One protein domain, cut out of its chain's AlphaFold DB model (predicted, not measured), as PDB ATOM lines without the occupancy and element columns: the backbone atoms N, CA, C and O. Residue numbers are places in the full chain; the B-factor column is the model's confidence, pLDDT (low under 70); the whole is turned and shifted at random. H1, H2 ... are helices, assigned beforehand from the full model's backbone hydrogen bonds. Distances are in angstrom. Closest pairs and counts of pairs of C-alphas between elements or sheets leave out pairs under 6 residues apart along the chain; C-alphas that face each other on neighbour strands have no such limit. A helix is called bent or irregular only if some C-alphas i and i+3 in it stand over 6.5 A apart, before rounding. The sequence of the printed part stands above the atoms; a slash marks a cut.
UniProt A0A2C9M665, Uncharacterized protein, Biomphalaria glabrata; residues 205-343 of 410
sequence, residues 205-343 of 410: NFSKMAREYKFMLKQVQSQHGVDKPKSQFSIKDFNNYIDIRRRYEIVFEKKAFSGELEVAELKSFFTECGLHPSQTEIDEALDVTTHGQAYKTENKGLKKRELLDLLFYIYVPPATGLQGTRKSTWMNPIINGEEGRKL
ATOM      1  N   ASN A 205     -15.372  14.444  28.189       93.12
ATOM      2  CA  ASN A 205     -15.821  13.738  26.993       93.12
ATOM      3  C   ASN A 205     -17.196  13.093  27.244       93.12
ATOM      4  O   ASN A 205     -17.411  12.503  28.305       93.12
ATOM      5  N   PHE A 206     -18.093  13.120  26.254       92.19
ATOM      6  CA  PHE A 206     -19.421  12.505  26.339       92.19
ATOM      7  C   PHE A 206     -19.351  11.031  26.759       92.19
ATOM      8  O   PHE A 206     -20.042  10.621  27.687       92.19
ATOM      9  N   SER A 207     -18.467  10.242  26.141       92.44
ATOM     10  CA  SER A 207     -18.311   8.816  26.461       92.44
ATOM     11  C   SER A 207     -17.847   8.581  27.900       92.44
ATOM     12  O   SER A 207     -18.278   7.623  28.544       92.44
ATOM     13  N   LYS A 208     -16.983   9.462  28.421       92.75
ATOM     14  CA  LYS A 208     -16.518   9.411  29.813       92.75
ATOM     15  C   LYS A 208     -17.665   9.749  30.764       92.75
ATOM     16  O   LYS A 208     -17.952   8.971  31.664       92.75
ATOM     17  N   MET A 209     -18.380  10.835  30.492       92.50
ATOM     18  CA  MET A 209     -19.511  11.290  31.299       92.50
ATOM     19  C   MET A 209     -20.670  10.283  31.306       92.50
ATOM     20  O   MET A 209     -21.259  10.026  32.350       92.50
ATOM     21  N   ALA A 210     -20.956   9.643  30.170       93.25
ATOM     22  CA  ALA A 210     -21.952   8.578  30.071       93.25
ATOM     23  C   ALA A 210     -21.545   7.329  30.872       93.25
ATOM     24  O   ALA A 210     -22.390   6.688  31.499       93.25
ATOM     25  N   ARG A 211     -20.249   6.987  30.879       93.56
ATOM     26  CA  ARG A 211     -19.718   5.884  31.690       93.56
ATOM     27  C   ARG A 211     -19.814   6.195  33.181       93.56
ATOM     28  O   ARG A 211     -20.257   5.333  33.930       93.56
ATOM     29  N   GLU A 212     -19.450   7.407  33.587       92.50
ATOM     30  CA  GLU A 212     -19.548   7.877  34.974       92.50
ATOM     31  C   GLU A 212     -21.003   7.921  35.448       92.50
ATOM     32  O   GLU A 212     -21.302   7.419  36.523       92.50
ATOM     33  N   TYR A 213     -21.927   8.400  34.615       93.81
ATOM     34  CA  TYR A 213     -23.359   8.348  34.902       93.81
ATOM     35  C   TYR A 213     -23.862   6.917  35.100       93.81
ATOM     36  O   TYR A 213     -24.520   6.617  36.091       93.81
ATOM     37  N   LYS A 214     -23.522   6.005  34.179       93.25
ATOM     38  CA  LYS A 214     -23.900   4.591  34.291       93.25
ATOM     39  C   LYS A 214     -23.301   3.943  35.540       93.25
ATOM     40  O   LYS A 214     -23.956   3.108  36.154       93.25
ATOM     41  N   PHE A 215     -22.061   4.287  35.876       92.56
ATOM     42  CA  PHE A 215     -21.387   3.794  37.071       92.56
ATOM     43  C   PHE A 215     -22.077   4.305  38.336       92.56
ATOM     44  O   PHE A 215     -22.451   3.488  39.166       92.56
ATOM     45  N   MET A 216     -22.352   5.608  38.415       93.50
ATOM     46  CA  MET A 216     -23.091   6.225  39.517       93.50
ATOM     47  C   MET A 216     -24.458   5.561  39.712       93.50
ATOM     48  O   MET A 216     -24.762   5.125  40.814       93.50
ATOM     49  N   LEU A 217     -25.253   5.370  38.649       94.38
ATOM     50  CA  LEU A 217     -26.563   4.712  38.776       94.38
ATOM     51  C   LEU A 217     -26.451   3.287  39.326       94.38
ATOM     52  O   LEU A 217     -27.248   2.886  40.170       94.38
ATOM     53  N   LYS A 218     -25.464   2.520  38.850       92.75
ATOM     54  CA  LYS A 218     -25.213   1.163  39.346       92.75
ATOM     55  C   LYS A 218     -24.774   1.160  40.802       92.75
ATOM     56  O   LYS A 218     -25.216   0.298  41.551       92.75
ATOM     57  N   GLN A 219     -23.903   2.091  41.171       91.94
ATOM     58  CA  GLN A 219     -23.389   2.221  42.524       91.94
ATOM     59  C   GLN A 219     -24.517   2.568  43.493       91.94
ATOM     60  O   GLN A 219     -24.698   1.844  44.460       91.94
ATOM     61  N   VAL A 220     -25.341   3.570  43.175       93.38
ATOM     62  CA  VAL A 220     -26.513   3.934  43.985       93.38
ATOM     63  C   VAL A 220     -27.466   2.744  44.121       93.38
ATOM     64  O   VAL A 220     -27.858   2.394  45.227       93.38
ATOM     65  N   GLN A 221     -27.793   2.052  43.024       93.56
ATOM     66  CA  GLN A 221     -28.632   0.848  43.086       93.56
ATOM     67  C   GLN A 221     -28.021  -0.248  43.979       93.56
ATOM     68  O   GLN A 221     -28.736  -0.857  44.769       93.56
ATOM     69  N   SER A 222     -26.708  -0.467  43.896       91.38
ATOM     70  CA  SER A 222     -26.001  -1.438  44.737       91.38
ATOM     71  C   SER A 222     -25.993  -1.039  46.215       91.38
ATOM     72  O   SER A 222     -26.173  -1.900  47.067       91.38
ATOM     73  N   GLN A 223     -25.792   0.244  46.524       90.31
ATOM     74  CA  GLN A 223     -25.795   0.771  47.894       90.31
ATOM     75  C   GLN A 223     -27.180   0.665  48.548       90.31
ATOM     76  O   GLN A 223     -27.276   0.468  49.753       90.31
ATOM     77  N   HIS A 224     -28.248   0.732  47.749       91.12
ATOM     78  CA  HIS A 224     -29.631   0.497  48.180       91.12
ATOM     79  C   HIS A 224     -30.047  -0.992  48.139       91.12
ATOM     80  O   HIS A 224     -31.231  -1.303  48.247       91.12
ATOM     81  N   GLY A 225     -29.099  -1.926  47.975       89.75
ATOM     82  CA  GLY A 225     -29.346  -3.372  48.082       89.75
ATOM     83  C   GLY A 225     -29.970  -4.035  46.847       89.75
ATOM     84  O   GLY A 225     -30.559  -5.107  46.959       89.75
ATOM     85  N   VAL A 226     -29.875  -3.429  45.658       90.88
ATOM     86  CA  VAL A 226     -30.366  -4.047  44.414       90.88
ATOM     87  C   VAL A 226     -29.325  -5.016  43.846       90.88
ATOM     88  O   VAL A 226     -28.324  -4.588  43.272       90.88
ATOM     89  N   ASP A 227     -29.612  -6.320  43.894       83.50
ATOM     90  CA  ASP A 227     -28.701  -7.384  43.429       83.50
ATOM     91  C   ASP A 227     -28.295  -7.267  41.949       83.50
ATOM     92  O   ASP A 227     -27.186  -7.627  41.547       83.50
ATOM     93  N   LYS A 228     -29.211  -6.794  41.094       86.75
ATOM     94  CA  LYS A 228     -28.998  -6.670  39.642       86.75
ATOM     95  C   LYS A 228     -29.342  -5.258  39.171       86.75
ATOM     96  O   LYS A 228     -30.449  -5.037  38.672       86.75
ATOM     97  N   PRO A 229     -28.405  -4.300  39.284       85.94
ATOM     98  CA  PRO A 229     -28.654  -2.917  38.913       85.94
ATOM     99  C   PRO A 229     -28.925  -2.803  37.408       85.94
ATOM    100  O   PRO A 229     -28.043  -3.008  36.563       85.94
ATOM    101  N   LYS A 230     -30.173  -2.477  37.063       85.38
ATOM    102  CA  LYS A 230     -30.629  -2.251  35.691       85.38
ATOM    103  C   LYS A 230     -31.320  -0.897  35.633       85.38
ATOM    104  O   LYS A 230     -32.367  -0.699  36.234       85.38
ATOM    105  N   SER A 231     -30.727   0.022  34.882       84.75
ATOM    106  CA  SER A 231     -31.278   1.354  34.628       84.75
ATOM    107  C   SER A 231     -31.404   1.562  33.122       84.75
ATOM    108  O   SER A 231     -30.487   1.222  32.366       84.75
ATOM    109  N   GLN A 232     -32.542   2.089  32.675       85.56
ATOM    110  CA  GLN A 232     -32.740   2.450  31.271       85.56
ATOM    111  C   GLN A 232     -32.049   3.788  30.986       85.56
ATOM    112  O   GLN A 232     -32.096   4.706  31.801       85.56
ATOM    113  N   PHE A 233     -31.392   3.914  29.830       88.06
ATOM    114  CA  PHE A 233     -30.773   5.183  29.454       88.06
ATOM    115  C   PHE A 233     -31.833   6.159  28.940       88.06
ATOM    116  O   PHE A 233     -32.492   5.903  27.932       88.06
ATOM    117  N   SER A 234     -31.941   7.303  29.604       91.81
ATOM    118  CA  SER A 234     -32.841   8.389  29.239       91.81
ATOM    119  C   SER A 234     -32.033   9.653  28.966       91.81
ATOM    120  O   SER A 234     -31.246  10.109  29.792       91.81
ATOM    121  N   ILE A 235     -32.247  10.242  27.788       92.12
ATOM    122  CA  ILE A 235     -31.598  11.494  27.363       92.12
ATOM    123  C   ILE A 235     -31.934  12.637  28.328       92.12
ATOM    124  O   ILE A 235     -31.078  13.475  28.607       92.12
ATOM    125  N   LYS A 236     -33.174  12.675  28.834       92.81
ATOM    126  CA  LYS A 236     -33.637  13.707  29.769       92.81
ATOM    127  C   LYS A 236     -32.906  13.587  31.103       92.81
ATOM    128  O   LYS A 236     -32.365  14.574  31.590       92.81
ATOM    129  N   ASP A 237     -32.836  12.377  31.644       93.62
ATOM    130  CA  ASP A 237     -32.229  12.148  32.955       93.62
ATOM    131  C   ASP A 237     -30.712  12.300  32.907       93.62
ATOM    132  O   ASP A 237     -30.120  12.847  33.834       93.62
ATOM    133  N   PHE A 238     -30.086  11.911  31.794       93.56
ATOM    134  CA  PHE A 238     -28.675  12.186  31.574       93.56
ATOM    135  C   PHE A 238     -28.401  13.692  31.487       93.56
ATOM    136  O   PHE A 238     -27.473  14.161  32.131       93.56
ATOM    137  N   ASN A 239     -29.226  14.473  30.772       93.81
ATOM    138  CA  ASN A 239     -29.083  15.935  30.755       93.81
ATOM    139  C   ASN A 239     -29.145  16.530  32.169       93.81
ATOM    140  O   ASN A 239     -28.287  17.329  32.536       93.81
ATOM    141  N   ASN A 240     -30.142  16.109  32.951       93.38
ATOM    142  CA  ASN A 240     -30.321  16.563  34.327       93.38
ATOM    143  C   ASN A 240     -29.121  16.183  35.197       93.38
ATOM    144  O   ASN A 240     -28.642  17.012  35.961       93.38
ATOM    145  N   TYR A 241     -28.594  14.964  35.050       93.62
ATOM    146  CA  TYR A 241     -27.390  14.530  35.758       93.62
ATOM    147  C   TYR A 241     -26.189  15.432  35.471       93.62
ATOM    148  O   TYR A 241     -25.481  15.796  36.406       93.62
ATOM    149  N   ILE A 242     -25.967  15.817  34.209       93.31
ATOM    150  CA  ILE A 242     -24.859  16.710  33.847       93.31
ATOM    151  C   ILE A 242     -24.989  18.050  34.593       93.31
ATOM    152  O   ILE A 242     -24.012  18.526  35.171       93.31
ATOM    153  N   ASP A 243     -26.188  18.637  34.611       92.56
ATOM    154  CA  ASP A 243     -26.448  19.924  35.272       92.56
ATOM    155  C   ASP A 243     -26.293  19.840  36.791       92.56
ATOM    156  O   ASP A 243     -25.627  20.672  37.410       92.56
ATOM    157  N   ILE A 244     -26.896  18.810  37.383       92.31
ATOM    158  CA  ILE A 244     -26.875  18.548  38.822       92.31
ATOM    159  C   ILE A 244     -25.440  18.311  39.291       92.31
ATOM    160  O   ILE A 244     -24.975  18.962  40.224       92.31
ATOM    161  N   ARG A 245     -24.698  17.440  38.601       92.81
ATOM    162  CA  ARG A 245     -23.295  17.175  38.919       92.81
ATOM    163  C   ARG A 245     -22.460  18.444  38.834       92.81
ATOM    164  O   ARG A 245     -21.722  18.728  39.769       92.81
ATOM    165  N   ARG A 246     -22.578  19.217  37.749       93.12
ATOM    166  CA  ARG A 246     -21.798  20.450  37.583       93.12
ATOM    167  C   ARG A 246     -22.086  21.448  38.703       93.12
ATOM    168  O   ARG A 246     -21.155  22.067  39.205       93.12
ATOM    169  N   ARG A 247     -23.352  21.579  39.118       93.06
ATOM    170  CA  ARG A 247     -23.743  22.423  40.255       93.06
ATOM    171  C   ARG A 247     -23.000  22.015  41.527       93.06
ATOM    172  O   ARG A 247     -22.402  22.874  42.163       93.06
ATOM    173  N   TYR A 248     -22.998  20.729  41.864       94.38
ATOM    174  CA  TYR A 248     -22.332  20.238  43.073       94.38
ATOM    175  C   TYR A 248     -20.813  20.344  42.999       94.38
ATOM    176  O   TYR A 248     -20.189  20.708  43.988       94.38
ATOM    177  N   GLU A 249     -20.212  20.101  41.832       93.19
ATOM    178  CA  GLU A 249     -18.771  20.294  41.640       93.19
ATOM    179  C   GLU A 249     -18.360  21.757  41.869       93.19
ATOM    180  O   GLU A 249     -17.354  21.998  42.525       93.19
ATOM    181  N   ILE A 250     -19.160  22.727  41.412       93.38
ATOM    182  CA  ILE A 250     -18.891  24.155  41.643       93.38
ATOM    183  C   ILE A 250     -18.982  24.507  43.132       93.38
ATOM    184  O   ILE A 250     -18.145  25.253  43.633       93.38
ATOM    185  N   VAL A 251     -19.994  24.007  43.850       95.00
ATOM    186  CA  VAL A 251     -20.122  24.259  45.299       95.00
ATOM    187  C   VAL A 251     -18.981  23.580  46.061       95.00
ATOM    188  O   VAL A 251     -18.428  24.163  46.988       95.00
ATOM    189  N   PHE A 252     -18.561  22.392  45.623       94.88
ATOM    190  CA  PHE A 252     -17.427  21.687  46.211       94.88
ATOM    191  C   PHE A 252     -16.136  22.476  46.029       94.88
ATOM    192  O   PHE A 252     -15.431  22.701  46.998       94.88
ATOM    193  N   GLU A 253     -15.849  22.957  44.819       93.06
ATOM    194  CA  GLU A 253     -14.653  23.762  44.535       93.06
ATOM    195  C   GLU A 253     -14.608  25.070  45.344       93.06
ATOM    196  O   GLU A 253     -13.525  25.577  45.617       93.06
ATOM    197  N   LYS A 254     -15.765  25.603  45.760       93.06
ATOM    198  CA  LYS A 254     -15.846  26.787  46.630       93.06
ATOM    199  C   LYS A 254     -15.582  26.488  48.105       93.06
ATOM    200  O   LYS A 254     -15.125  27.380  48.813       93.06
ATOM    201  N   LYS A 255     -15.935  25.288  48.572       90.44
ATOM    202  CA  LYS A 255     -15.865  24.899  49.990       90.44
ATOM    203  C   LYS A 255     -14.625  24.096  50.337       90.44
ATOM    204  O   LYS A 255     -14.079  24.269  51.413       90.44
ATOM    205  N   ALA A 256     -14.189  23.230  49.433       91.06
ATOM    206  CA  ALA A 256     -13.092  22.317  49.678       91.06
ATOM    207  C   ALA A 256     -11.776  23.087  49.835       91.06
ATOM    208  O   ALA A 256     -11.284  23.710  48.890       91.06
ATOM    209  N   PHE A 257     -11.176  22.991  51.017       82.88
ATOM    210  CA  PHE A 257      -9.827  23.473  51.258       82.88
ATOM    211  C   PHE A 257      -8.827  22.397  50.814       82.88
ATOM    212  O   PHE A 257      -8.936  21.230  51.174       82.88
ATOM    213  N   SER A 258      -7.853  22.756  49.972       83.44
ATOM    214  CA  SER A 258      -6.861  21.805  49.430       83.44
ATOM    215  C   SER A 258      -7.449  20.625  48.618       83.44
ATOM    216  O   SER A 258      -6.804  19.597  48.419       83.44
ATOM    217  N   GLY A 259      -8.678  20.762  48.102       85.88
ATOM    218  CA  GLY A 259      -9.335  19.729  47.287       85.88
ATOM    219  C   GLY A 259      -9.990  18.591  48.078       85.88
ATOM    220  O   GLY A 259     -10.471  17.630  47.467       85.88
ATOM    221  N   GLU A 260     -10.054  18.715  49.403       90.25
ATOM    222  CA  GLU A 260     -10.800  17.834  50.298       90.25
ATOM    223  C   GLU A 260     -11.830  18.659  51.088       90.25
ATOM    224  O   GLU A 260     -11.627  19.846  51.342       90.25
ATOM    225  N   LEU A 261     -12.974  18.056  51.418       90.94
ATOM    226  CA  LEU A 261     -14.032  18.699  52.200       90.94
ATOM    227  C   LEU A 261     -14.136  18.037  53.570       90.94
ATOM    228  O   LEU A 261     -14.329  16.824  53.660       90.94
ATOM    229  N   GLU A 262     -14.045  18.821  54.636       88.56
ATOM    230  CA  GLU A 262     -14.183  18.288  55.988       88.56
ATOM    231  C   GLU A 262     -15.626  17.852  56.280       88.56
ATOM    232  O   GLU A 262     -16.600  18.451  55.817       88.56
ATOM    233  N   VAL A 263     -15.781  16.813  57.106       86.81
ATOM    234  CA  VAL A 263     -17.104  16.286  57.490       86.81
ATOM    235  C   VAL A 263     -17.924  17.344  58.243       86.81
ATOM    236  O   VAL A 263     -19.140  17.422  58.070       86.81
ATOM    237  N   ALA A 264     -17.267  18.218  59.012       87.56
ATOM    238  CA  ALA A 264     -17.912  19.331  59.709       87.56
ATOM    239  C   ALA A 264     -18.561  20.344  58.743       87.56
ATOM    240  O   ALA A 264     -19.619  20.908  59.035       87.56
ATOM    241  N   GLU A 265     -17.972  20.540  57.562       89.94
ATOM    242  CA  GLU A 265     -18.451  21.498  56.562       89.94
ATOM    243  C   GLU A 265     -19.561  20.932  55.669       89.94
ATOM    244  O   GLU A 265     -20.250  21.689  54.976       89.94
ATOM    245  N   LEU A 266     -19.799  19.619  55.722       91.25
ATOM    246  CA  LEU A 266     -20.732  18.904  54.856       91.25
ATOM    247  C   LEU A 266     -22.169  19.440  54.953       91.25
ATOM    248  O   LEU A 266     -22.857  19.617  53.945       91.25
ATOM    249  N   LYS A 267     -22.615  19.802  56.160       91.06
ATOM    250  CA  LYS A 267     -23.935  20.417  56.374       91.06
ATOM    251  C   LYS A 267     -24.054  21.792  55.704       91.06
ATOM    252  O   LYS A 267     -25.114  22.135  55.169       91.06
ATOM    253  N   SER A 268     -22.974  22.575  55.711       92.00
ATOM    254  CA  SER A 268     -22.932  23.876  55.034       92.00
ATOM    255  C   SER A 268     -22.952  23.707  53.511       92.00
ATOM    256  O   SER A 268     -23.700  24.406  52.829       92.00
ATOM    257  N   PHE A 269     -22.233  22.706  52.994       94.19
ATOM    258  CA  PHE A 269     -22.223  22.343  51.579       94.19
ATOM    259  C   PHE A 269     -23.628  21.976  51.075       94.19
ATOM    260  O   PHE A 269     -24.074  22.498  50.053       94.19
ATOM    261  N   PHE A 270     -24.364  21.134  51.812       93.50
ATOM    262  CA  PHE A 270     -25.741  20.786  51.448       93.50
ATOM    263  C   PHE A 270     -26.657  22.010  51.431       93.50
ATOM    264  O   PHE A 270     -27.421  22.191  50.482       93.50
ATOM    265  N   THR A 271     -26.517  22.889  52.423       91.12
ATOM    266  CA  THR A 271     -27.303  24.125  52.512       91.12
ATOM    267  C   THR A 271     -27.072  25.025  51.293       91.12
ATOM    268  O   THR A 271     -28.034  25.522  50.714       91.12
ATOM    269  N   GLU A 272     -25.826  25.172  50.832       92.31
ATOM    270  CA  GLU A 272     -25.510  25.928  49.608       92.31
ATOM    271  C   GLU A 272     -26.011  25.256  48.327       92.31
ATOM    272  O   GLU A 272     -26.357  25.931  47.355       92.31
ATOM    273  N   CYS A 273     -26.109  23.928  48.325       91.94
ATOM    274  CA  CYS A 273     -26.741  23.181  47.242       91.94
ATOM    275  C   CYS A 273     -28.277  23.317  47.228       91.94
ATOM    276  O   CYS A 273     -28.910  22.866  46.269       91.94
ATOM    277  N   GLY A 274     -28.875  23.935  48.258       89.12
ATOM    278  CA  GLY A 274     -30.324  24.014  48.454       89.12
ATOM    279  C   GLY A 274     -30.940  22.682  48.891       89.12
ATOM    280  O   GLY A 274     -32.083  22.398  48.537       89.12
ATOM    281  N   LEU A 275     -30.153  21.860  49.587       91.19
ATOM    282  CA  LEU A 275     -30.496  20.529  50.079       91.19
ATOM    283  C   LEU A 275     -30.397  20.505  51.608       91.19
ATOM    284  O   LEU A 275     -29.511  21.127  52.201       91.19
ATOM    285  N   HIS A 276     -31.277  19.761  52.266       90.06
ATOM    286  CA  HIS A 276     -31.393  19.759  53.721       90.06
ATOM    287  C   HIS A 276     -31.545  18.344  54.304       90.06
ATOM    288  O   HIS A 276     -32.547  18.048  54.966       90.06
ATOM    289  N   PRO A 277     -30.535  17.471  54.120       90.81
ATOM    290  CA  PRO A 277     -30.565  16.138  54.706       90.81
ATOM    291  C   PRO A 277     -30.460  16.183  56.239       90.81
ATOM    292  O   PRO A 277     -29.900  17.117  56.825       90.81
ATOM    293  N   SER A 278     -30.997  15.153  56.893       88.31
ATOM    294  CA  SER A 278     -30.806  14.921  58.329       88.31
ATOM    295  C   SER A 278     -29.348  14.578  58.627       88.31
ATOM    296  O   SER A 278     -28.684  13.950  57.806       88.31
ATOM    297  N   GLN A 279     -28.866  14.883  59.836       88.56
ATOM    298  CA  GLN A 279     -27.532  14.437  60.258       88.56
ATOM    299  C   GLN A 279     -27.423  12.907  60.228       88.56
ATOM    300  O   GLN A 279     -26.460  12.369  59.708       88.56
ATOM    301  N   THR A 280     -28.475  12.210  60.659       88.75
ATOM    302  CA  THR A 280     -28.542  10.743  60.610       88.75
ATOM    303  C   THR A 280     -28.436  10.190  59.187       88.75
ATOM    304  O   THR A 280     -27.821   9.153  58.987       88.75
ATOM    305  N   GLU A 281     -29.019  10.880  58.200       90.19
ATOM    306  CA  GLU A 281     -28.942  10.483  56.785       90.19
ATOM    307  C   GLU A 281     -27.534  10.713  56.232       90.19
ATOM    308  O   GLU A 281     -27.054   9.924  55.426       90.19
ATOM    309  N   ILE A 282     -26.870  11.787  56.670       91.19
ATOM    310  CA  ILE A 282     -25.474  12.060  56.327       91.19
ATOM    311  C   ILE A 282     -24.569  10.965  56.896       91.19
ATOM    312  O   ILE A 282     -23.736  10.437  56.163       91.19
ATOM    313  N   ASP A 283     -24.745  10.616  58.168       89.81
ATOM    314  CA  ASP A 283     -23.914   9.627  58.853       89.81
ATOM    315  C   ASP A 283     -24.113   8.223  58.245       89.81
ATOM    316  O   ASP A 283     -23.137   7.534  57.950       89.81
ATOM    317  N   GLU A 284     -25.362   7.832  57.953       90.81
ATOM    318  CA  GLU A 284     -25.694   6.587  57.240       90.81
ATOM    319  C   GLU A 284     -25.075   6.561  55.832       90.81
ATOM    320  O   GLU A 284     -24.450   5.579  55.429       90.81
ATOM    321  N   ALA A 285     -25.187   7.663  55.087       91.00
ATOM    322  CA  ALA A 285     -24.609   7.773  53.753       91.00
ATOM    323  C   ALA A 285     -23.079   7.692  53.764       91.00
ATOM    324  O   ALA A 285     -22.482   7.104  52.855       91.00
ATOM    325  N   LEU A 286     -22.446   8.277  54.780       89.94
ATOM    326  CA  LEU A 286     -21.006   8.225  54.978       89.94
ATOM    327  C   LEU A 286     -20.555   6.791  55.265       89.94
ATOM    328  O   LEU A 286     -19.603   6.323  54.640       89.94
ATOM    329  N   ASP A 287     -21.260   6.071  56.138       88.75
ATOM    330  CA  ASP A 287     -20.955   4.677  56.473       88.75
ATOM    331  C   ASP A 287     -21.066   3.759  55.244       88.75
ATOM    332  O   ASP A 287     -20.125   3.038  54.895       88.75
ATOM    333  N   VAL A 288     -22.166   3.874  54.489       89.38
ATOM    334  CA  VAL A 288     -22.404   3.065  53.282       89.38
ATOM    335  C   VAL A 288     -21.413   3.392  52.163       89.38
ATOM    336  O   VAL A 288     -20.911   2.484  51.494       89.38
ATOM    337  N   THR A 289     -21.104   4.673  51.943       85.12
ATOM    338  CA  THR A 289     -20.207   5.101  50.853       85.12
ATOM    339  C   THR A 289     -18.744   4.787  51.153       85.12
ATOM    340  O   THR A 289     -17.991   4.446  50.243       85.12
ATOM    341  N   THR A 290     -18.337   4.861  52.421       82.81
ATOM    342  CA  THR A 290     -16.965   4.545  52.848       82.81
ATOM    343  C   THR A 290     -16.775   3.078  53.239       82.81
ATOM    344  O   THR A 290     -15.667   2.695  53.617       82.81
ATOM    345  N   HIS A 291     -17.821   2.247  53.148       80.75
ATOM    346  CA  HIS A 291     -17.817   0.848  53.593       80.75
ATOM    347  C   HIS A 291     -17.304   0.693  55.040       80.75
ATOM    348  O   HIS A 291     -16.436  -0.139  55.324       80.75
ATOM    349  N   GLY A 292     -17.773   1.563  55.939       68.81
ATOM    350  CA  GLY A 292     -17.361   1.587  57.344       68.81
ATOM    351  C   GLY A 292     -15.912   2.006  57.596       68.81
ATOM    352  O   GLY A 292     -15.408   1.831  58.706       68.81
ATOM    353  N   GLN A 293     -15.204   2.552  56.599       66.88
ATOM    354  CA  GLN A 293     -13.857   3.105  56.799       66.88
ATOM    355  C   GLN A 293     -13.861   4.563  57.276       66.88
ATOM    356  O   GLN A 293     -12.788   5.064  57.601       66.88
ATOM    357  N   ALA A 294     -15.023   5.226  57.371       59.59
ATOM    358  CA  ALA A 294     -15.144   6.628  57.789       59.59
ATOM    359  C   ALA A 294     -14.328   6.957  59.056       59.59
ATOM    360  O   ALA A 294     -13.565   7.922  59.060       59.59
ATOM    361  N   TYR A 295     -14.403   6.096  60.077       54.59
ATOM    362  CA  TYR A 295     -13.721   6.263  61.369       54.59
ATOM    363  C   TYR A 295     -12.197   6.058  61.331       54.59
ATOM    364  O   TYR A 295     -11.510   6.401  62.282       54.59
ATOM    365  N   LYS A 296     -11.624   5.519  60.246       55.62
ATOM    366  CA  LYS A 296     -10.157   5.438  60.075       55.62
ATOM    367  C   LYS A 296      -9.569   6.681  59.405       55.62
ATOM    368  O   LYS A 296      -8.358   6.780  59.228       55.62
ATOM    369  N   THR A 297     -10.433   7.612  59.013       56.12
ATOM    370  CA  THR A 297     -10.123   8.821  58.244       56.12
ATOM    371  C   THR A 297     -10.456  10.090  59.025       56.12
ATOM    372  O   THR A 297     -10.765  11.107  58.422       56.12
ATOM    373  N   GLU A 298     -10.350  10.070  60.358       59.66
ATOM    374  CA  GLU A 298     -10.644  11.234  61.220       59.66
ATOM    375  C   GLU A 298      -9.882  12.514  60.817       59.66
ATOM    376  O   GLU A 298     -10.371  13.612  61.055       59.66
ATOM    377  N   ASN A 299      -8.741  12.382  60.129       63.69
ATOM    378  CA  ASN A 299      -7.926  13.503  59.642       63.69
ATOM    379  C   ASN A 299      -7.935  13.690  58.115       63.69
ATOM    380  O   ASN A 299      -7.089  14.412  57.588       63.69
ATOM    381  N   LYS A 300      -8.819  13.011  57.376       76.56
ATOM    382  CA  LYS A 300      -8.860  13.098  55.912       76.56
ATOM    383  C   LYS A 300     -10.216  13.595  55.445       76.56
ATOM    384  O   LYS A 300     -11.242  13.015  55.794       76.56
ATOM    385  N   GLY A 301     -10.215  14.645  54.630       83.62
ATOM    386  CA  GLY A 301     -11.451  15.178  54.081       83.62
ATOM    387  C   GLY A 301     -11.999  14.301  52.953       83.62
ATOM    388  O   GLY A 301     -11.296  13.504  52.327       83.62
ATOM    389  N   LEU A 302     -13.287  14.473  52.675       89.25
ATOM    390  CA  LEU A 302     -13.983  13.819  51.579       89.25
ATOM    391  C   LEU A 302     -13.492  14.367  50.246       89.25
ATOM    392  O   LEU A 302     -13.534  15.574  49.981       89.25
ATOM    393  N   LYS A 303     -13.086  13.466  49.354       91.81
ATOM    394  CA  LYS A 303     -12.762  13.845  47.979       91.81
ATOM    395  C   LYS A 303     -14.035  14.110  47.193       91.81
ATOM    396  O   LYS A 303     -15.083  13.518  47.439       91.81
ATOM    397  N   LYS A 304     -13.910  14.896  46.122       92.38
ATOM    398  CA  LYS A 304     -15.019  15.222  45.209       92.38
ATOM    399  C   LYS A 304     -15.854  14.008  44.781       92.38
ATOM    400  O   LYS A 304     -17.073  14.090  44.709       92.38
ATOM    401  N   ARG A 305     -15.198  12.886  44.464       90.31
ATOM    402  CA  ARG A 305     -15.880  11.655  44.034       90.31
ATOM    403  C   ARG A 305     -16.706  11.041  45.163       90.31
ATOM    404  O   ARG A 305     -17.865  10.730  44.942       90.31
ATOM    405  N   GLU A 306     -16.116  10.916  46.346       90.94
ATOM    406  CA  GLU A 306     -16.770  10.354  47.535       90.94
ATOM    407  C   GLU A 306     -17.956  11.223  47.959       90.94
ATOM    408  O   GLU A 306     -19.024  10.702  48.261       90.94
ATOM    409  N   LEU A 307     -17.810  12.550  47.885       92.62
ATOM    410  CA  LEU A 307     -18.905  13.476  48.154       92.62
ATOM    411  C   LEU A 307     -20.063  13.319  47.163       92.62
ATOM    412  O   LEU A 307     -21.223  13.338  47.568       92.62
ATOM    413  N   LEU A 308     -19.769  13.189  45.867       93.69
ATOM    414  CA  LEU A 308     -20.807  12.963  44.860       93.69
ATOM    415  C   LEU A 308     -21.516  11.625  45.089       93.69
ATOM    416  O   LEU A 308     -22.735  11.566  44.956       93.69
ATOM    417  N   ASP A 309     -20.777  10.580  45.454       92.88
ATOM    418  CA  ASP A 309     -21.342   9.267  45.765       92.88
ATOM    419  C   ASP A 309     -22.258   9.340  47.001       92.88
ATOM    420  O   ASP A 309     -23.399   8.880  46.940       92.88
ATOM    421  N   LEU A 310     -21.817  10.020  48.067       93.44
ATOM    422  CA  LEU A 310     -22.616  10.299  49.265       93.44
ATOM    423  C   LEU A 310     -23.887  11.084  48.914       93.44
ATOM    424  O   LEU A 310     -24.987  10.758  49.360       93.44
ATOM    425  N   LEU A 311     -23.761  12.105  48.065       94.50
ATOM    426  CA  LEU A 311     -24.890  12.928  47.660       94.50
ATOM    427  C   LEU A 311     -25.916  12.126  46.857       94.50
ATOM    428  O   LEU A 311     -27.111  12.251  47.119       94.50
ATOM    429  N   PHE A 312     -25.483  11.318  45.886       94.56
ATOM    430  CA  PHE A 312     -26.394  10.510  45.068       94.56
ATOM    431  C   PHE A 312     -26.975   9.309  45.822       94.56
ATOM    432  O   PHE A 312     -28.025   8.805  45.421       94.56
ATOM    433  N   TYR A 313     -26.341   8.879  46.915       93.50
ATOM    434  CA  TYR A 313     -26.927   7.921  47.845       93.50
ATOM    435  C   TYR A 313     -28.142   8.512  48.575       93.50
ATOM    436  O   TYR A 313     -29.203   7.884  48.582       93.50
ATOM    437  N   ILE A 314     -28.014   9.731  49.120       92.75
ATOM    438  CA  ILE A 314     -29.111  10.434  49.816       92.75
ATOM    439  C   ILE A 314     -30.187  10.886  48.814       92.75
ATOM    440  O   ILE A 314     -31.377  10.615  48.986       92.75
ATOM    441  N   TYR A 315     -29.773  11.574  47.747       91.75
ATOM    442  CA  TYR A 315     -30.646  12.135  46.713       91.75
ATOM    443  C   TYR A 315     -30.594  11.284  45.455       91.75
ATOM    444  O   TYR A 315     -29.928  11.600  44.463       91.75
ATOM    445  N   VAL A 316     -31.336  10.186  45.516       92.31
ATOM    446  CA  VAL A 316     -31.345   9.161  44.480       92.31
ATOM    447  C   VAL A 316     -31.893   9.710  43.154       92.31
ATOM    448  O   VAL A 316     -33.025  10.199  43.101       92.31
ATOM    449  N   PRO A 317     -31.135   9.612  42.043       91.31
ATOM    450  CA  PRO A 317     -31.615  10.060  40.741       91.31
ATOM    451  C   PRO A 317     -32.829   9.247  40.255       91.31
ATOM    452  O   PRO A 317     -32.802   8.014  40.345       91.31
ATOM    453  N   PRO A 318     -33.829   9.880  39.605       88.81
ATOM    454  CA  PRO A 318     -35.032   9.195  39.113       88.81
ATOM    455  C   PRO A 318     -34.746   8.036  38.149       88.81
ATOM    456  O   PRO A 318     -35.479   7.051  38.104       88.81
ATOM    457  N   ALA A 319     -33.647   8.126  37.394       90.44
ATOM    458  CA  ALA A 319     -33.237   7.106  36.429       90.44
ATOM    459  C   ALA A 319     -32.886   5.746  37.055       90.44
ATOM    460  O   ALA A 319     -32.836   4.748  36.336       90.44
ATOM    461  N   THR A 320     -32.647   5.692  38.369       89.56
ATOM    462  CA  THR A 320     -32.432   4.430  39.095       89.56
ATOM    463  C   THR A 320     -33.715   3.606  39.231       89.56
ATOM    464  O   THR A 320     -33.636   2.406  39.486       89.56
ATOM    465  N   GLY A 321     -34.892   4.225  39.074       87.44
ATOM    466  CA  GLY A 321     -36.188   3.574  39.275       87.44
ATOM    467  C   GLY A 321     -36.514   3.240  40.735       87.44
ATOM    468  O   GLY A 321     -37.546   2.622  40.985       87.44
ATOM    469  N   LEU A 322     -35.668   3.643  41.688       87.75
ATOM    470  CA  LEU A 322     -35.924   3.475  43.114       87.75
ATOM    471  C   LEU A 322     -36.955   4.506  43.586       87.75
ATOM    472  O   LEU A 322     -36.915   5.667  43.182       87.75
ATOM    473  N   GLN A 323     -37.888   4.072  44.431       83.81
ATOM    474  CA  GLN A 323     -38.952   4.902  44.997       83.81
ATOM    475  C   GLN A 323     -38.912   4.802  46.520       83.81
ATOM    476  O   GLN A 323     -38.694   3.718  47.054       83.81
ATOM    477  N   GLY A 324     -39.137   5.919  47.216       79.94
ATOM    478  CA  GLY A 324     -39.246   5.933  48.680       79.94
ATOM    479  C   GLY A 324     -37.957   5.572  49.428       79.94
ATOM    480  O   GLY A 324     -38.033   5.033  50.527       79.94
ATOM    481  N   THR A 325     -36.784   5.850  48.852       83.31
ATOM    482  CA  THR A 325     -35.486   5.563  49.491       83.31
ATOM    483  C   THR A 325     -35.264   6.390  50.752       83.31
ATOM    484  O   THR A 325     -34.661   5.916  51.708       83.31
ATOM    485  N   ARG A 326     -35.796   7.613  50.779       85.75
ATOM    486  CA  ARG A 326     -35.658   8.530  51.902       85.75
ATOM    487  C   ARG A 326     -36.922   8.561  52.757       85.75
ATOM    488  O   ARG A 326     -38.030   8.702  52.237       85.75
ATOM    489  N   LYS A 327     -36.755   8.439  54.075       83.56
ATOM    490  CA  LYS A 327     -37.865   8.387  55.033       83.56
ATOM    491  C   LYS A 327     -38.174   9.783  55.561       83.56
ATOM    492  O   LYS A 327     -37.321  10.433  56.154       83.56
ATOM    493  N   SER A 328     -39.419  10.220  55.389       83.81
ATOM    494  CA  SER A 328     -39.909  11.445  56.023       83.81
ATOM    495  C   SER A 328     -39.905  11.275  57.540       83.81
ATOM    496  O   SER A 328     -40.430  10.289  58.060       83.81
ATOM    497  N   THR A 329     -39.355  12.249  58.257       83.12
ATOM    498  CA  THR A 329     -39.400  12.298  59.725       83.12
ATOM    499  C   THR A 329     -40.158  13.539  60.172       83.12
ATOM    500  O   THR A 329     -40.317  14.483  59.407       83.12
ATOM    501  N   TRP A 330     -40.623  13.568  61.422       81.31
ATOM    502  CA  TRP A 330     -41.300  14.753  61.965       81.31
ATOM    503  C   TRP A 330     -40.401  15.998  61.963       81.31
ATOM    504  O   TRP A 330     -40.887  17.103  61.752       81.31
ATOM    505  N   MET A 331     -39.091  15.814  62.159       79.81
ATOM    506  CA  MET A 331     -38.115  16.908  62.158       79.81
ATOM    507  C   MET A 331     -37.670  17.314  60.746       79.81
ATOM    508  O   MET A 331     -37.325  18.473  60.533       79.81
ATOM    509  N   ASN A 332     -37.708  16.387  59.783       84.12
ATOM    510  CA  ASN A 332     -37.424  16.633  58.368       84.12
ATOM    511  C   ASN A 332     -38.557  16.044  57.512       84.12
ATOM    512  O   ASN A 332     -38.420  14.931  56.985       84.12
ATOM    513  N   PRO A 333     -39.699  16.750  57.412       87.19
ATOM    514  CA  PRO A 333     -40.830  16.272  56.638       87.19
ATOM    515  C   PRO A 333     -40.531  16.363  55.139       87.19
ATOM    516  O   PRO A 333     -39.974  17.355  54.667       87.19
ATOM    517  N   ILE A 334     -40.935  15.342  54.385       86.62
ATOM    518  CA  ILE A 334     -40.887  15.332  52.918       86.62
ATOM    519  C   ILE A 334     -42.327  15.469  52.415       86.62
ATOM    520  O   ILE A 334     -43.131  14.549  52.557       86.62
ATOM    521  N   ILE A 335     -42.658  16.626  51.846       82.81
ATOM    522  CA  ILE A 335     -43.998  16.978  51.369       82.81
ATOM    523  C   ILE A 335     -43.978  16.907  49.843       82.81
ATOM    524  O   ILE A 335     -43.233  17.637  49.197       82.81
ATOM    525  N   ASN A 336     -44.771  16.013  49.247       78.38
ATOM    526  CA  ASN A 336     -44.840  15.821  47.786       78.38
ATOM    527  C   ASN A 336     -43.477  15.564  47.105       78.38
ATOM    528  O   ASN A 336     -43.283  15.898  45.939       78.38
ATOM    529  N   GLY A 337     -42.526  14.963  47.828       77.19
ATOM    530  CA  GLY A 337     -41.169  14.707  47.332       77.19
ATOM    531  C   GLY A 337     -40.201  15.887  47.478       77.19
ATOM    532  O   GLY A 337     -39.023  15.727  47.164       77.19
ATOM    533  N   GLU A 338     -40.654  17.031  47.992       81.69
ATOM    534  CA  GLU A 338     -39.802  18.163  48.353       81.69
ATOM    535  C   GLU A 338     -39.568  18.218  49.865       81.69
ATOM    536  O   GLU A 338     -40.417  17.848  50.676       81.69
ATOM    537  N   GLU A 339     -38.390  18.679  50.268       85.12
ATOM    538  CA  GLU A 339     -38.062  18.827  51.681       85.12
ATOM    539  C   GLU A 339     -38.817  20.012  52.278       85.12
ATOM    540  O   GLU A 339     -38.560  21.164  51.927       85.12
ATOM    541  N   GLY A 340     -39.671  19.752  53.266       82.06
ATOM    542  CA  GLY A 340     -40.357  20.805  54.010       82.06
ATOM    543  C   GLY A 340     -39.379  21.738  54.726       82.06
ATOM    544  O   GLY A 340     -39.696  22.902  54.952       82.06
ATOM    545  N   ARG A 341     -38.144  21.280  54.996       82.81
ATOM    546  CA  ARG A 341     -37.118  22.117  55.627       82.81
ATOM    547  C   ARG A 341     -36.734  23.341  54.788       82.81
ATOM    548  O   ARG A 341     -36.370  24.369  55.348       82.81
ATOM    549  N   LYS A 342     -36.876  23.245  53.465       82.44
ATOM    550  CA  LYS A 342     -36.662  24.347  52.520       82.44
ATOM    551  C   LYS A 342     -37.721  25.449  52.643       82.44
ATOM    552  O   LYS A 342     -37.470  26.585  52.263       82.44
ATOM    553  N   LEU A 343     -38.905  25.102  53.145       79.62
ATOM    554  CA  LEU A 343     -40.040  26.013  53.258       79.62
ATOM    555  C   LEU A 343     -40.032  26.799  54.577       79.62
ATOM    556  O   LEU A 343     -40.766  27.782  54.691       79.62
TER     557      LEU A 343
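AT A GLANCE: This is residues 205 to 343 of the 410 residues of an uncharacterized protein of Biomphalaria glabrata (UniProt A0A2C9M665). A short helix, H5, sits in the middle of a knot of crossed helices: the long H2 runs past it on one side, and H1 and H4 also pack on it. H3 packs on residues 251 to 255 of H2, while the long loop after H5 leads off to the tiny H6, the helix farthest from the body. The printed part has 139 residues with six named helices, H1 to H6 in chain order, and no named strand; the class is all helix, the helix packing mostly crossed. It is compact, with a radius of gyration of the C-alphas of 14.9 A, and spans 38 by 38 by 29 A.

HOW THE PARTS SIT: Start from H2, residues 235 to 255, one of two hubs. Its residues 245 to 252 touch the other hub, H5, residues 304 to 314, at a steep tilt of 57 degrees; the closest C-alphas, of Phe 252 and Lys 304, are 7.0 A apart. Its residues 251 to 255 touch H3, residues 263 to 272, with the C-alphas of Val 251 and Phe 269 closest at 6.9 A. At residues 238 to 241, H2 only just touches residues 210 to 213 of H1, residues 206 to 223, with 3 pairs of C-alphas within 8 A, the closest Tyr 213 and Phe 238 at 7.4 A; the two are about perpendicular, at 85 degrees. Now look at H5: residues 216 to 223 of H1 touch it, C-alphas 220 and 313 closest at 5.6 A. H4, residues 279 to 290, touches H5 with 13 pairs of C-alphas within 8 A, Ala 285 and Leu 310 closest at 5.5 A. H6, residues 340 to 343, touches no helix. In H1, H2, H4 and H5 every O i to N i+4 pair is within hydrogen-bond range, in H3 4 of 6; H6 is too short for such a pair.

IN THESE COORDINATES: Find C-alpha 235 at (-31.598, 11.494, 27.363); from there H2 runs 30.6 A to C-alpha 255 at (-15.865, 24.899, 49.990). H1 covers 25.4 A from C-alpha 206 at (-19.421, 12.505, 26.339). H4 is 16.3 A long, H5 15.6 A, H3 15.0 A and H6 5.3 A. H3 is irregular, but only just: C-alphas 264 and 267 are 7.0 A apart.

THE WHOLE: The C-alphas farthest apart, of Asn 205 and Trp 330, are 43.3 A from each other. The printed part has no cut. The links H1 to H2, H4 to H5 and H5 to H6 are long, the last with 25 residues. Residues 260 to 261 pair antiparallel with 302 to 303, and 334 to 335 with 338 to 339. The mean pLDDT of the printed part is 87.7; look for values under 70 at residues 292 to 299.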